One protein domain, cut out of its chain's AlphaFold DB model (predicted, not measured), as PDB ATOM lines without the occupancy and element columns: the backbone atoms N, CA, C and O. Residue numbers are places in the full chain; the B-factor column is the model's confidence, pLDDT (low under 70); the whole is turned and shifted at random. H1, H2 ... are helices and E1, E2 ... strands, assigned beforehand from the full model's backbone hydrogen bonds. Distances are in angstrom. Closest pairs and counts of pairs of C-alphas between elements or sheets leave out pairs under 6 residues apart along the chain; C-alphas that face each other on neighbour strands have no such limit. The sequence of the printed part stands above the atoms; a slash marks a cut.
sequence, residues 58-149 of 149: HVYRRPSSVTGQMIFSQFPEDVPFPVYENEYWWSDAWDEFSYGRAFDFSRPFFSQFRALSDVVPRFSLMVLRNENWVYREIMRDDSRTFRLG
ATOM      1  N   HIS A  58     -26.882  35.199  49.792       79.94
ATOM      2  CA  HIS A  58     -26.108  34.216  50.538       79.94
ATOM      3  C   HIS A  58     -24.625  34.479  50.312       79.94
ATOM      4  O   HIS A  58     -24.202  34.674  49.173       79.94
ATOM      5  N   VAL A  59     -23.850  34.493  51.395       85.88
ATOM      6  CA  VAL A  59     -22.403  34.698  51.347       85.88
ATOM      7  C   VAL A  59     -21.702  33.416  51.773       85.88
ATOM      8  O   VAL A  59     -21.973  32.866  52.838       85.88
ATOM      9  N   TYR A  60     -20.779  32.968  50.936       89.69
ATOM     10  CA  TYR A  60     -19.936  31.799  51.120       89.69
ATOM     11  C   TYR A  60     -18.499  32.245  51.350       89.69
ATOM     12  O   TYR A  60     -18.043  33.237  50.780       89.69
ATOM     13  N   ARG A  61     -17.771  31.494  52.171       92.31
ATOM     14  CA  ARG A  61     -16.323  31.635  52.295       92.31
ATOM     15  C   ARG A  61     -15.682  30.618  51.354       92.31
ATOM     16  O   ARG A  61     -15.963  29.437  51.506       92.31
ATOM     17  N   ARG A  62     -14.863  31.080  50.407       93.19
ATOM     18  CA  ARG A  62     -14.207  30.245  49.388       93.19
ATOM     19  C   ARG A  62     -12.830  30.783  48.999       93.19
ATOM     20  O   ARG A  62     -12.602  31.976  49.200       93.19
ATOM     21  N   PRO A  63     -11.921  29.985  48.420       95.75
ATOM     22  CA  PRO A  63     -10.710  30.521  47.812       95.75
ATOM     23  C   PRO A  63     -11.027  31.286  46.514       95.75
ATOM     24  O   PRO A  63     -11.917  30.899  45.740       95.75
ATOM     25  N   SER A  64     -10.288  32.369  46.271       93.31
ATOM     26  CA  SER A  64     -10.220  33.032  44.967       93.31
ATOM     27  C   SER A  64      -9.695  32.064  43.910       93.31
ATOM     28  O   SER A  64      -8.741  31.325  44.154       93.31
ATOM     29  N   SER A  65     -10.277  32.104  42.712       94.94
ATOM     30  CA  SER A  65      -9.794  31.328  41.569       94.94
ATOM     31  C   SER A  65      -8.462  31.827  40.997       94.94
ATOM     32  O   SER A  65      -7.880  31.114  40.185       94.94
ATOM     33  N   VAL A  66      -7.983  33.012  41.395       92.81
ATOM     34  CA  VAL A  66      -6.721  33.585  40.891       92.81
ATOM     35  C   VAL A  66      -5.627  33.521  41.939       92.81
ATOM     36  O   VAL A  66      -4.583  32.919  41.705       92.81
ATOM     37  N   THR A  67      -5.855  34.120  43.105       91.56
ATOM     38  CA  THR A  67      -4.821  34.222  44.146       91.56
ATOM     39  C   THR A  67      -4.865  33.080  45.153       91.56
ATOM     40  O   THR A  67      -3.935  32.926  45.942       91.56
ATOM     41  N   GLY A  68      -5.944  32.290  45.172       93.38
ATOM     42  CA  GLY A  68      -6.161  31.237  46.168       93.38
ATOM     43  C   GLY A  68      -6.461  31.756  47.578       93.38
ATOM     44  O   GLY A  68      -6.686  30.959  48.487       93.38
ATOM     45  N   GLN A  69      -6.488  33.076  47.787       92.62
ATOM     46  CA  GLN A  69      -6.794  33.659  49.089       92.62
ATOM     47  C   GLN A  69      -8.254  33.412  49.472       92.62
ATOM     48  O   GLN A  69      -9.145  33.413  48.625       92.62
ATOM     49  N   MET A  70      -8.508  33.215  50.767       93.00
ATOM     50  CA  MET A  70      -9.870  33.020  51.262       93.00
ATOM     51  C   MET A  70     -10.653  34.331  51.206       93.00
ATOM     52  O   MET A  70     -10.311  35.292  51.892       93.00
ATOM     53  N   ILE A  71     -11.748  34.329  50.452       91.50
ATOM     54  CA  ILE A  71     -12.624  35.475  50.232       91.50
ATOM     55  C   ILE A  71     -14.075  35.151  50.576       91.50
ATOM     56  O   ILE A  71     -14.490  33.992  50.639       91.50
ATOM     57  N   PHE A  72     -14.860  36.205  50.770       89.88
ATOM     58  CA  PHE A  72     -16.312  36.112  50.789       89.88
ATOM     59  C   PHE A  72     -16.854  36.263  49.367       89.88
ATOM     60  O   PHE A  72     -16.418  37.145  48.621       89.88
ATOM     61  N   SER A  73     -17.800  35.404  48.989       89.88
ATOM     62  CA  SER A  73     -18.443  35.424  47.679       89.88
ATOM     63  C   SER A  73     -19.940  35.132  47.749       89.88
ATOM     64  O   SER A  73     -20.393  34.380  48.598       89.88
ATOM     65  N   GLN A  74     -20.706  35.682  46.809       90.12
ATOM     66  CA  GLN A  74     -22.103  35.316  46.557       90.12
ATOM     67  C   GLN A  74     -22.254  33.957  45.849       90.12
ATOM     68  O   GLN A  74     -23.372  33.485  45.635       90.12
ATOM     69  N   PHE A  75     -21.136  33.352  45.442       91.38
ATOM     70  CA  PHE A  75     -21.080  32.075  44.751       91.38
ATOM     71  C   PHE A  75     -20.428  31.013  45.648       91.38
ATOM     72  O   PHE A  75     -19.394  31.295  46.263       91.38
ATOM     73  N   PRO A  76     -20.992  29.797  45.710       92.12
ATOM     74  CA  PRO A  76     -20.346  28.674  46.380       92.12
ATOM     75  C   PRO A  76     -19.082  28.211  45.629       92.12
ATOM     76  O   PRO A  76     -18.723  28.746  44.575       92.12
ATOM     77  N   GLU A  77     -18.356  27.249  46.200       92.69
ATOM     78  CA  GLU A  77     -17.117  26.703  45.618       92.69
ATOM     79  C   GLU A  77     -17.356  25.832  44.378       92.69
ATOM     80  O   GLU A  77     -16.509  25.796  43.493       92.69
ATOM     81  N   ASP A  78     -18.518  25.186  44.282       93.38
ATOM     82  CA  ASP A  78     -18.892  24.209  43.249       93.38
ATOM     83  C   ASP A  78     -19.438  24.835  41.953       93.38
ATOM     84  O   ASP A  78     -19.959  24.139  41.078       93.38
ATOM     85  N   VAL A  79     -19.321  26.155  41.801       94.38
ATOM     86  CA  VAL A  79     -19.716  26.831  40.563       94.38
ATOM     87  C   VAL A  79     -18.737  26.521  39.422       94.38
ATOM     88  O   VAL A  79     -17.531  26.447  39.642       94.38
ATOM     89  N   PRO A  80     -19.228  26.395  38.178       95.06
ATOM     90  CA  PRO A  80     -18.400  25.993  37.039       95.06
ATOM     91  C   PRO A  80     -17.478  27.100  36.521       95.06
ATOM     92  O   PRO A  80     -16.606  26.809  35.712       95.06
ATOM     93  N   PHE A  81     -17.679  28.345  36.962       95.19
ATOM     94  CA  PHE A  81     -16.920  29.510  36.519       95.19
ATOM     95  C   PHE A  81     -15.926  30.005  37.575       95.19
ATOM     96  O   PHE A  81     -16.174  29.858  38.777       95.19
ATOM     97  N   PRO A  82     -14.825  30.652  37.158       95.44
ATOM     98  CA  PRO A  82     -13.885  31.257  38.089       95.44
ATOM     99  C   PRO A  82     -14.527  32.412  38.866       95.44
ATOM    100  O   PRO A  82     -15.358  33.156  38.340       95.44
ATOM    101  N   VAL A  83     -14.120  32.593  40.121       95.44
ATOM    102  CA  VAL A  83     -14.561  33.719  40.953       95.44
ATOM    103  C   VAL A  83     -13.348  34.478  41.460       95.44
ATOM    104  O   VAL A  83     -12.476  33.897  42.106       95.44
ATOM    105  N   TYR A  84     -13.299  35.769  41.152       93.81
ATOM    106  CA  TYR A  84     -12.186  36.653  41.483       93.81
ATOM    107  C   TYR A  84     -12.549  37.508  42.690       93.81
ATOM    108  O   TYR A  84     -13.695  37.938  42.848       93.81
ATOM    109  N   GLU A  85     -11.574  37.779  43.545       91.31
ATOM    110  CA  GLU A  85     -11.687  38.804  44.570       91.31
ATOM    111  C   GLU A  85     -11.940  40.175  43.938       91.31
ATOM    112  O   GLU A  85     -11.499  40.460  42.824       91.31
ATOM    113  N   ASN A  86     -12.658  41.036  44.658       88.00
ATOM    114  CA  ASN A  86     -13.019  42.357  44.150       88.00
ATOM    115  C   ASN A  86     -11.788  43.197  43.769       88.00
ATOM    116  O   ASN A  86     -11.809  43.857  42.738       88.00
ATOM    117  N   GLU A  87     -10.714  43.157  44.560       87.25
ATOM    118  CA  GLU A  87      -9.491  43.923  44.277       87.25
ATOM    119  C   GLU A  87      -8.862  43.524  42.940       87.25
ATOM    120  O   GLU A  87      -8.538  44.390  42.133       87.25
ATOM    121  N   TYR A  88      -8.764  42.220  42.674       89.69
ATOM    122  CA  TYR A  88      -8.250  41.702  41.412       89.69
ATOM    123  C   TYR A  88      -9.203  42.006  40.252       89.69
ATOM    124  O   TYR A  88      -8.762  42.462  39.199       89.69
ATOM    125  N   TRP A  89     -10.514  41.837  40.461       89.81
ATOM    126  CA  TRP A  89     -11.539  42.147  39.461       89.81
ATOM    127  C   TRP A  89     -11.495  43.604  38.984       89.81
ATOM    128  O   TRP A  89     -11.652  43.859  37.796       89.81
ATOM    129  N   TRP A  90     -11.280  44.561  39.890       87.25
ATOM    130  CA  TRP A  90     -11.214  45.991  39.559       87.25
ATOM    131  C   TRP A  90      -9.804  46.488  39.220       87.25
ATOM    132  O   TRP A  90      -9.616  47.690  39.034       87.25
ATOM    133  N   SER A  91      -8.817  45.594  39.184       89.00
ATOM    134  CA  SER A  91      -7.454  45.919  38.776       89.00
ATOM    135  C   SER A  91      -7.259  45.719  37.277       89.00
ATOM    136  O   SER A  91      -7.993  44.968  36.640       89.00
ATOM    137  N   ASP A  92      -6.185  46.290  36.739       90.94
ATOM    138  CA  ASP A  92      -5.759  46.067  35.352       90.94
ATOM    139  C   ASP A  92      -5.043  44.711  35.156       90.94
ATOM    140  O   ASP A  92      -4.405  44.470  34.133       90.94
ATOM    141  N   ALA A  93      -5.086  43.817  36.154       90.62
ATOM    142  CA  ALA A  93      -4.356  42.550  36.137       90.62
ATOM    143  C   ALA A  93      -5.013  41.464  35.268       90.62
ATOM    144  O   ALA A  93      -4.427  40.392  35.098       90.62
ATOM    145  N   TRP A  94      -6.209  41.713  34.732       90.25
ATOM    146  CA  TRP A  94      -6.902  40.800  33.831       90.25
ATOM    147  C   TRP A  94      -7.616  41.562  32.713       90.25
ATOM    148  O   TRP A  94      -7.989  42.720  32.870       90.25
ATOM    149  N   ASP A  95      -7.793  40.892  31.575       91.06
ATOM    150  CA  ASP A  95      -8.432  41.456  30.388       91.06
ATOM    151  C   ASP A  95      -9.723  40.696  30.063       91.06
ATOM    152  O   ASP A  95      -9.706  39.489  29.798       91.06
ATOM    153  N   GLU A  96     -10.847  41.409  30.057       87.00
ATOM    154  CA  GLU A  96     -12.167  40.885  29.700       87.00
ATOM    155  C   GLU A  96     -12.209  40.346  28.262       87.00
ATOM    156  O   GLU A  96     -12.850  39.324  27.992       87.00
ATOM    157  N   PHE A  97     -11.488  40.988  27.337       89.88
ATOM    158  CA  PHE A  97     -11.507  40.623  25.919       89.88
ATOM    159  C   PHE A  97     -10.742  39.332  25.623       89.88
ATOM    160  O   PHE A  97     -11.014  38.681  24.611       89.88
ATOM    161  N   SER A  98      -9.867  38.899  26.535       93.12
ATOM    162  CA  SER A  98      -9.125  37.638  26.415       93.12
ATOM    163  C   SER A  98     -10.026  36.393  26.356       93.12
ATOM    164  O   SER A  98      -9.635  35.371  25.793       93.12
ATOM    165  N   TYR A  99     -11.261  36.480  26.867       92.00
ATOM    166  CA  TYR A  99     -12.247  35.394  26.815       92.00
ATOM    167  C   TYR A  99     -13.081  35.385  25.528       92.00
ATOM    168  O   TYR A  99     -13.925  34.500  25.355       92.00
ATOM    169  N   GLY A 100     -12.870  36.351  24.629       91.69
ATOM    170  CA  GLY A 100     -13.574  36.454  23.357       91.69
ATOM    171  C   GLY A 100     -13.419  35.193  22.502       91.69
ATOM    172  O   GLY A 100     -12.348  34.595  22.414       91.69
ATOM    173  N   ARG A 101     -14.509  34.769  21.858       91.75
ATOM    174  CA  ARG A 101     -14.532  33.603  20.963       91.75
ATOM    175  C   ARG A 101     -15.287  33.942  19.689       91.75
ATOM    176  O   ARG A 101     -16.274  34.674  19.733       91.75
ATOM    177  N   ALA A 102     -14.848  33.378  18.567       94.12
ATOM    178  CA  ALA A 102     -15.612  33.446  17.328       94.12
ATOM    179  C   ALA A 102     -16.947  32.703  17.494       94.12
ATOM    180  O   ALA A 102     -16.994  31.627  18.094       94.12
ATOM    181  N   PHE A 103     -18.025  33.281  16.967       94.12
ATOM    182  CA  PHE A 103     -19.340  32.652  16.993       94.12
ATOM    183  C   PHE A 103     -19.461  31.615  15.872       94.12
ATOM    184  O   PHE A 103     -19.224  31.925  14.706       94.12
ATOM    185  N   ASP A 104     -19.856  30.394  16.223       95.31
ATOM    186  CA  ASP A 104     -20.065  29.302  15.277       95.31
ATOM    187  C   ASP A 104     -21.548  29.205  14.893       95.31
ATOM    188  O   ASP A 104     -22.384  28.736  15.667       95.31
ATOM    189  N   PHE A 105     -21.893  29.621  13.673       95.25
ATOM    190  CA  PHE A 105     -23.272  29.576  13.175       95.25
ATOM    191  C   PHE A 105     -23.805  28.152  12.941       95.25
ATOM    192  O   PHE A 105     -25.009  27.985  12.753       95.25
ATOM    193  N   SER A 106     -22.951  27.121  12.977       96.69
ATOM    194  CA  SER A 106     -23.375  25.722  12.849       96.69
ATOM    195  C   SER A 106     -23.926  25.126  14.153       96.69
ATOM    196  O   SER A 106     -24.519  24.046  14.137       96.69
ATOM    197  N   ARG A 107     -23.769  25.820  15.291       94.50
ATOM    198  CA  ARG A 107     -24.161  25.338  16.623       94.50
ATOM    199  C   ARG A 107     -25.234  26.216  17.278       94.50
ATOM    200  O   ARG A 107     -25.226  27.433  17.108       94.50
ATOM    201  N   PRO A 108     -26.106  25.657  18.141       96.56
ATOM    202  CA  PRO A 108     -27.088  26.452  18.879       96.56
ATOM    203  C   PRO A 108     -26.442  27.485  19.817       96.56
ATOM    204  O   PRO A 108     -25.518  27.153  20.569       96.56
ATOM    205  N   PHE A 109     -26.995  28.701  19.845       96.00
ATOM    206  CA  PHE A 109     -26.498  29.841  20.631       96.00
ATOM    207  C   PHE A 109     -26.270  29.511  22.113       96.00
ATOM    208  O   PHE A 109     -25.172  29.705  22.627       96.00
ATOM    209  N   PHE A 110     -27.276  28.960  22.803       96.56
ATOM    210  CA  PHE A 110     -27.203  28.748  24.254       96.56
ATOM    211  C   PHE A 110     -26.096  27.779  24.677       96.56
ATOM    212  O   PHE A 110     -25.535  27.938  25.756       96.56
ATOM    213  N   SER A 111     -25.736  26.814  23.826       95.44
ATOM    214  CA  SER A 111     -24.625  25.898  24.111       95.44
ATOM    215  C   SER A 111     -23.269  26.608  24.080       95.44
ATOM    216  O   SER A 111     -22.424  26.387  24.945       95.44
ATOM    217  N   GLN A 112     -23.081  27.507  23.113       95.88
ATOM    218  CA  GLN A 112     -21.862  28.299  22.968       95.88
ATOM    219  C   GLN A 112     -21.779  29.362  24.062       95.88
ATOM    220  O   GLN A 112     -20.738  29.523  24.696       95.88
ATOM    221  N   PHE A 113     -22.903  30.027  24.338       95.25
ATOM    222  CA  PHE A 113     -23.021  31.000  25.414       95.25
ATOM    223  C   PHE A 113     -22.754  30.370  26.781       95.25
ATOM    224  O   PHE A 113     -22.040  30.955  27.586       95.25
ATOM    225  N   ARG A 114     -23.263  29.157  27.041       95.06
ATOM    226  CA  ARG A 114     -22.978  28.443  28.289       95.06
ATOM    227  C   ARG A 114     -21.490  28.137  28.431       95.06
ATOM    228  O   ARG A 114     -20.914  28.455  29.463       95.06
ATOM    229  N   ALA A 115     -20.867  27.605  27.380       94.81
ATOM    230  CA  ALA A 115     -19.437  27.311  27.376       94.81
ATOM    231  C   ALA A 115     -18.562  28.563  27.574       94.81
ATOM    232  O   ALA A 115     -17.479  28.463  28.141       94.81
ATOM    233  N   LEU A 116     -19.017  29.730  27.105       95.06
ATOM    234  CA  LEU A 116     -18.376  31.012  27.395       95.06
ATOM    235  C   LEU A 116     -18.621  31.434  28.852       95.06
ATOM    236  O   LEU A 116     -17.683  31.744  29.575       95.06
ATOM    237  N   SER A 117     -19.873  31.391  29.306       94.94
ATOM    238  CA  SER A 117     -20.266  31.776  30.664       94.94
ATOM    239  C   SER A 117     -19.626  30.918  31.761       94.94
ATOM    240  O   SER A 117     -19.573  31.382  32.899       94.94
ATOM    241  N   ASP A 118     -19.224  29.685  31.457       95.62
ATOM    242  CA  ASP A 118     -18.539  28.793  32.397       95.62
ATOM    243  C   ASP A 118     -17.031  29.090  32.485       95.62
ATOM    244  O   ASP A 118     -16.397  28.676  33.441       95.62
ATOM    245  N   VAL A 119     -16.436  29.827  31.540       94.69
ATOM    246  CA  VAL A 119     -15.016  30.223  31.635       94.69
ATOM    247  C   VAL A 119     -14.818  31.675  32.045       94.69
ATOM    248  O   VAL A 119     -13.782  32.002  32.615       94.69
ATOM    249  N   VAL A 120     -15.784  32.547  31.747       95.00
ATOM    250  CA  VAL A 120     -15.683  33.973  32.068       95.00
ATOM    251  C   VAL A 120     -15.792  34.144  33.588       95.00
ATOM    252  O   VAL A 120     -16.770  33.673  34.183       95.00
ATOM    253  N   PRO A 121     -14.812  34.804  34.226       94.69
ATOM    254  CA  PRO A 121     -14.801  34.982  35.666       94.69
ATOM    255  C   PRO A 121     -15.947  35.875  36.144       94.69
ATOM    256  O   PRO A 121     -16.524  36.658  35.388       94.69
ATOM    257  N   ARG A 122     -16.260  35.790  37.438       93.06
ATOM    258  CA  ARG A 122     -17.197  36.697  38.117       93.06
ATOM    259  C   ARG A 122     -16.541  37.325  39.336       93.06
ATOM    260  O   ARG A 122     -15.794  36.652  40.042       93.06
ATOM    261  N   PHE A 123     -16.866  38.577  39.635       90.38
ATOM    262  CA  PHE A 123     -16.464  39.185  40.902       90.38
ATOM    263  C   PHE A 123     -17.141  38.478  42.085       90.38
ATOM    264  O   PHE A 123     -18.269  37.983  41.989       90.38
ATOM    265  N   SER A 124     -16.452  38.441  43.224       89.44
ATOM    266  CA  SER A 124     -16.896  37.668  44.380       89.44
ATOM    267  C   SER A 124     -18.163  38.223  45.024       89.44
ATOM    268  O   SER A 124     -19.048  37.440  45.359       89.44
ATOM    269  N   LEU A 125     -18.272  39.541  45.179       85.62
ATOM    270  CA  LEU A 125     -19.407  40.228  45.799       85.62
ATOM    271  C   LEU A 125     -19.716  41.516  45.049       85.62
ATOM    272  O   LEU A 125     -18.802  42.299  44.804       85.62
ATOM    273  N   MET A 126     -20.989  41.758  44.738       71.62
ATOM    274  CA  MET A 126     -21.418  43.056  44.217       71.62
ATOM    275  C   MET A 126     -21.418  44.059  45.370       71.62
ATOM    276  O   MET A 126     -22.361  44.101  46.157       71.62
ATOM    277  N   VAL A 127     -20.349  44.840  45.487       63.47
ATOM    278  CA  VAL A 127     -20.261  45.961  46.428       63.47
ATOM    279  C   VAL A 127     -20.218  47.232  45.590       63.47
ATOM    280  O   VAL A 127     -19.370  47.363  44.704       63.47
ATOM    281  N   LEU A 128     -21.161  48.149  45.814       53.84
ATOM    282  CA  LEU A 128     -21.099  49.456  45.171       53.84
ATOM    283  C   LEU A 128     -19.951  50.205  45.840       53.84
ATOM    284  O   LEU A 128     -19.849  50.206  47.060       53.84
ATOM    285  N   ARG A 129     -19.060  50.792  45.039       44.88
ATOM    286  CA  ARG A 129     -17.848  51.505  45.471       44.88
ATOM    287  C   ARG A 129     -18.131  52.410  46.684       44.88
ATOM    288  O   ARG A 129     -18.579  53.541  46.534       44.88
ATOM    289  N   ASN A 130     -17.874  51.904  47.885       48.38
ATOM    290  CA  ASN A 130     -18.047  52.612  49.147       48.38
ATOM    291  C   ASN A 130     -16.678  52.578  49.814       48.38
ATOM    292  O   ASN A 130     -16.120  51.498  49.982       48.38
ATOM    293  N   GLU A 131     -16.117  53.730  50.180       46.09
ATOM    294  CA  GLU A 131     -14.718  53.908  50.624       46.09
ATOM    295  C   GLU A 131     -14.334  53.138  51.918       46.09
ATOM    296  O   GLU A 131     -13.256  53.329  52.465       46.09
ATOM    297  N   ASN A 132     -15.186  52.225  52.403       44.75
ATOM    298  CA  ASN A 132     -15.001  51.364  53.573       44.75
ATOM    299  C   ASN A 132     -15.444  49.908  53.285       44.75
ATOM    300  O   ASN A 132     -16.372  49.366  53.897       44.75
ATOM    301  N   TRP A 133     -14.755  49.283  52.328       43.47
ATOM    302  CA  TRP A 133     -15.078  48.016  51.653       43.47
ATOM    303  C   TRP A 133     -15.234  46.757  52.517       43.47
ATOM    304  O   TRP A 133     -15.774  45.765  52.035       43.47
ATOM    305  N   VAL A 134     -14.810  46.752  53.783       46.75
ATOM    306  CA  VAL A 134     -14.766  45.500  54.563       46.75
ATOM    307  C   VAL A 134     -16.096  45.170  55.259       46.75
ATOM    308  O   VAL A 134     -16.299  44.017  55.622       46.75
ATOM    309  N   TYR A 135     -17.037  46.114  55.438       43.16
ATOM    310  CA  TYR A 135     -18.108  45.870  56.425       43.16
ATOM    311  C   TYR A 135     -19.554  46.290  56.146       43.16
ATOM    312  O   TYR A 135     -20.391  45.978  56.993       43.16
ATOM    313  N   ARG A 136     -19.925  47.006  55.072       41.75
ATOM    314  CA  ARG A 136     -21.167  47.812  55.192       41.75
ATOM    315  C   ARG A 136     -22.315  47.671  54.207       41.75
ATOM    316  O   ARG A 136     -23.353  48.253  54.508       41.75
ATOM    317  N   GLU A 137     -22.243  46.864  53.155       40.88
ATOM    318  CA  GLU A 137     -23.393  46.798  52.230       40.88
ATOM    319  C   GLU A 137     -24.248  45.531  52.348       40.88
ATOM    320  O   GLU A 137     -25.459  45.609  52.183       40.88
ATOM    321  N   ILE A 138     -23.680  44.398  52.773       45.66
ATOM    322  CA  ILE A 138     -24.455  43.150  52.921       45.66
ATOM    323  C   ILE A 138     -25.219  43.099  54.262       45.66
ATOM    324  O   ILE A 138     -26.260  42.466  54.363       45.66
ATOM    325  N   MET A 139     -24.754  43.827  55.284       39.16
ATOM    326  CA  MET A 139     -25.280  43.759  56.661       39.16
ATOM    327  C   MET A 139     -26.247  44.896  57.034       39.16
ATOM    328  O   MET A 139     -26.647  45.010  58.196       39.16
ATOM    329  N   ARG A 140     -26.619  45.779  56.095       36.66
ATOM    330  CA  ARG A 140     -27.403  46.981  56.436       36.66
ATOM    331  C   ARG A 140     -28.858  46.686  56.829       36.66
ATOM    332  O   ARG A 140     -29.505  47.589  57.349       36.66
ATOM    333  N   ASP A 141     -29.325  45.442  56.680       36.66
ATOM    334  CA  ASP A 141     -30.671  45.030  57.107       36.66
ATOM    335  C   ASP A 141     -30.718  43.843  58.096       36.66
ATOM    336  O   ASP A 141     -31.801  43.475  58.532       36.66
ATOM    337  N   ASP A 142     -29.575  43.289  58.538       37.75
ATOM    338  CA  ASP A 142     -29.569  42.112  59.441       37.75
ATOM    339  C   ASP A 142     -29.198  42.407  60.905       37.75
ATOM    340  O   ASP A 142     -29.397  41.582  61.797       37.75
ATOM    341  N   SER A 143     -28.742  43.623  61.223       35.28
ATOM    342  CA  SER A 143     -28.411  43.999  62.613       35.28
ATOM    343  C   SER A 143     -29.629  44.299  63.507       35.28
ATOM    344  O   SER A 143     -29.468  44.684  64.666       35.28
ATOM    345  N   ARG A 144     -30.860  44.110  63.006       33.59
ATOM    346  CA  ARG A 144     -32.102  44.271  63.789       33.59
ATOM    347  C   ARG A 144     -32.971  43.014  63.887       33.59
ATOM    348  O   ARG A 144     -34.006  43.078  64.547       33.59
ATOM    349  N   THR A 145     -32.559  41.883  63.317       36.84
ATOM    350  CA  THR A 145     -33.417  40.687  63.199       36.84
ATOM    351  C   THR A 145     -32.995  39.477  64.026       36.84
ATOM    352  O   THR A 145     -33.787  38.548  64.138       36.84
ATOM    353  N   PHE A 146     -31.854  39.500  64.724       30.69
ATOM    354  CA  PHE A 146     -31.494  38.424  65.660       30.69
ATOM    355  C   PHE A 146     -30.949  38.959  66.992       30.69
ATOM    356  O   PHE A 146     -29.756  38.923  67.267       30.69
ATOM    357  N   ARG A 147     -31.858  39.419  67.862       27.89
ATOM    358  CA  ARG A 147     -31.719  39.172  69.306       27.89
ATOM    359  C   ARG A 147     -32.508  37.905  69.615       27.89
ATOM    360  O   ARG A 147     -33.702  37.972  69.891       27.89
ATOM    361  N   LEU A 148     -31.849  36.759  69.500       29.34
ATOM    362  CA  LEU A 148     -32.229  35.590  70.288       29.34
ATOM    363  C   LEU A 148     -31.488  35.710  71.626       29.34
ATOM    364  O   LEU A 148     -30.395  36.277  71.656       29.34
ATOM    365  N   GLY A 149     -32.184  35.326  72.697       34.50
ATOM    366  CA  GLY A 149     -31.854  35.613  74.097       34.50
ATOM    367  C   GLY A 149     -30.504  35.110  74.581       34.50
ATOM    368  O   GLY A 149     -29.924  34.218  73.927       34.50
TER     369      GLY A 149
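AT A GLANCE: This is residues 58 to 149 of the 149 residues of an uncharacterized protein of Candidatus Peregrinibacteria bacterium Greene1014_49 (UniProt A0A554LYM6). With little regular structure, the domain is a loose, long body made mostly of loops, with the short hairpin E1 and E2 at one side of it; the chain swings out through H1 and H2 to a turn at one end and comes back through H3, residues 83 to 84 pairing parallel with residues 122 to 123, and a tail, residues 139 to 149, sticks out at the other end. The printed part has 92 residues, 25 in named elements, E1, E2, H1, H2, H3, class mixed. It is loose, radius of gyration of the C-alphas 17.0 A, spanning 62 by 29 by 23 A.

IN THESE COORDINATES: E1, residues 60 to 63, begins at C-alpha 60 (-19.936, 31.799, 51.120) and spans 9.9 A; E2, residues 70 to 73, 9.6 A. H3, residues 109 to 117, spans 12.0 A, ending at C-alpha 117 (-20.266, 31.776, 30.664). H1 is residues 86 to 89, H2 96 to 99.

HOW THE PARTS SIT: E1 and E2 are antiparallel at 138 degrees, N 60 and O 73 2.8 A apart. H1 is apart from H2 and H3. H2 and H3 are close but not clearly touching; their closest C-alphas, Tyr 99 and Leu 116, are 7.6 A apart. In H3 every O i to N i+4 pair is within hydrogen-bond range; H1 and H2 are too short for one.

THE WHOLE: The printed part has no cut. C-alphas 106 and 149, the farthest apart, are 62.6 A apart. The link E2 to H1 is long. Residues 127 to 149 have pLDDT under 70.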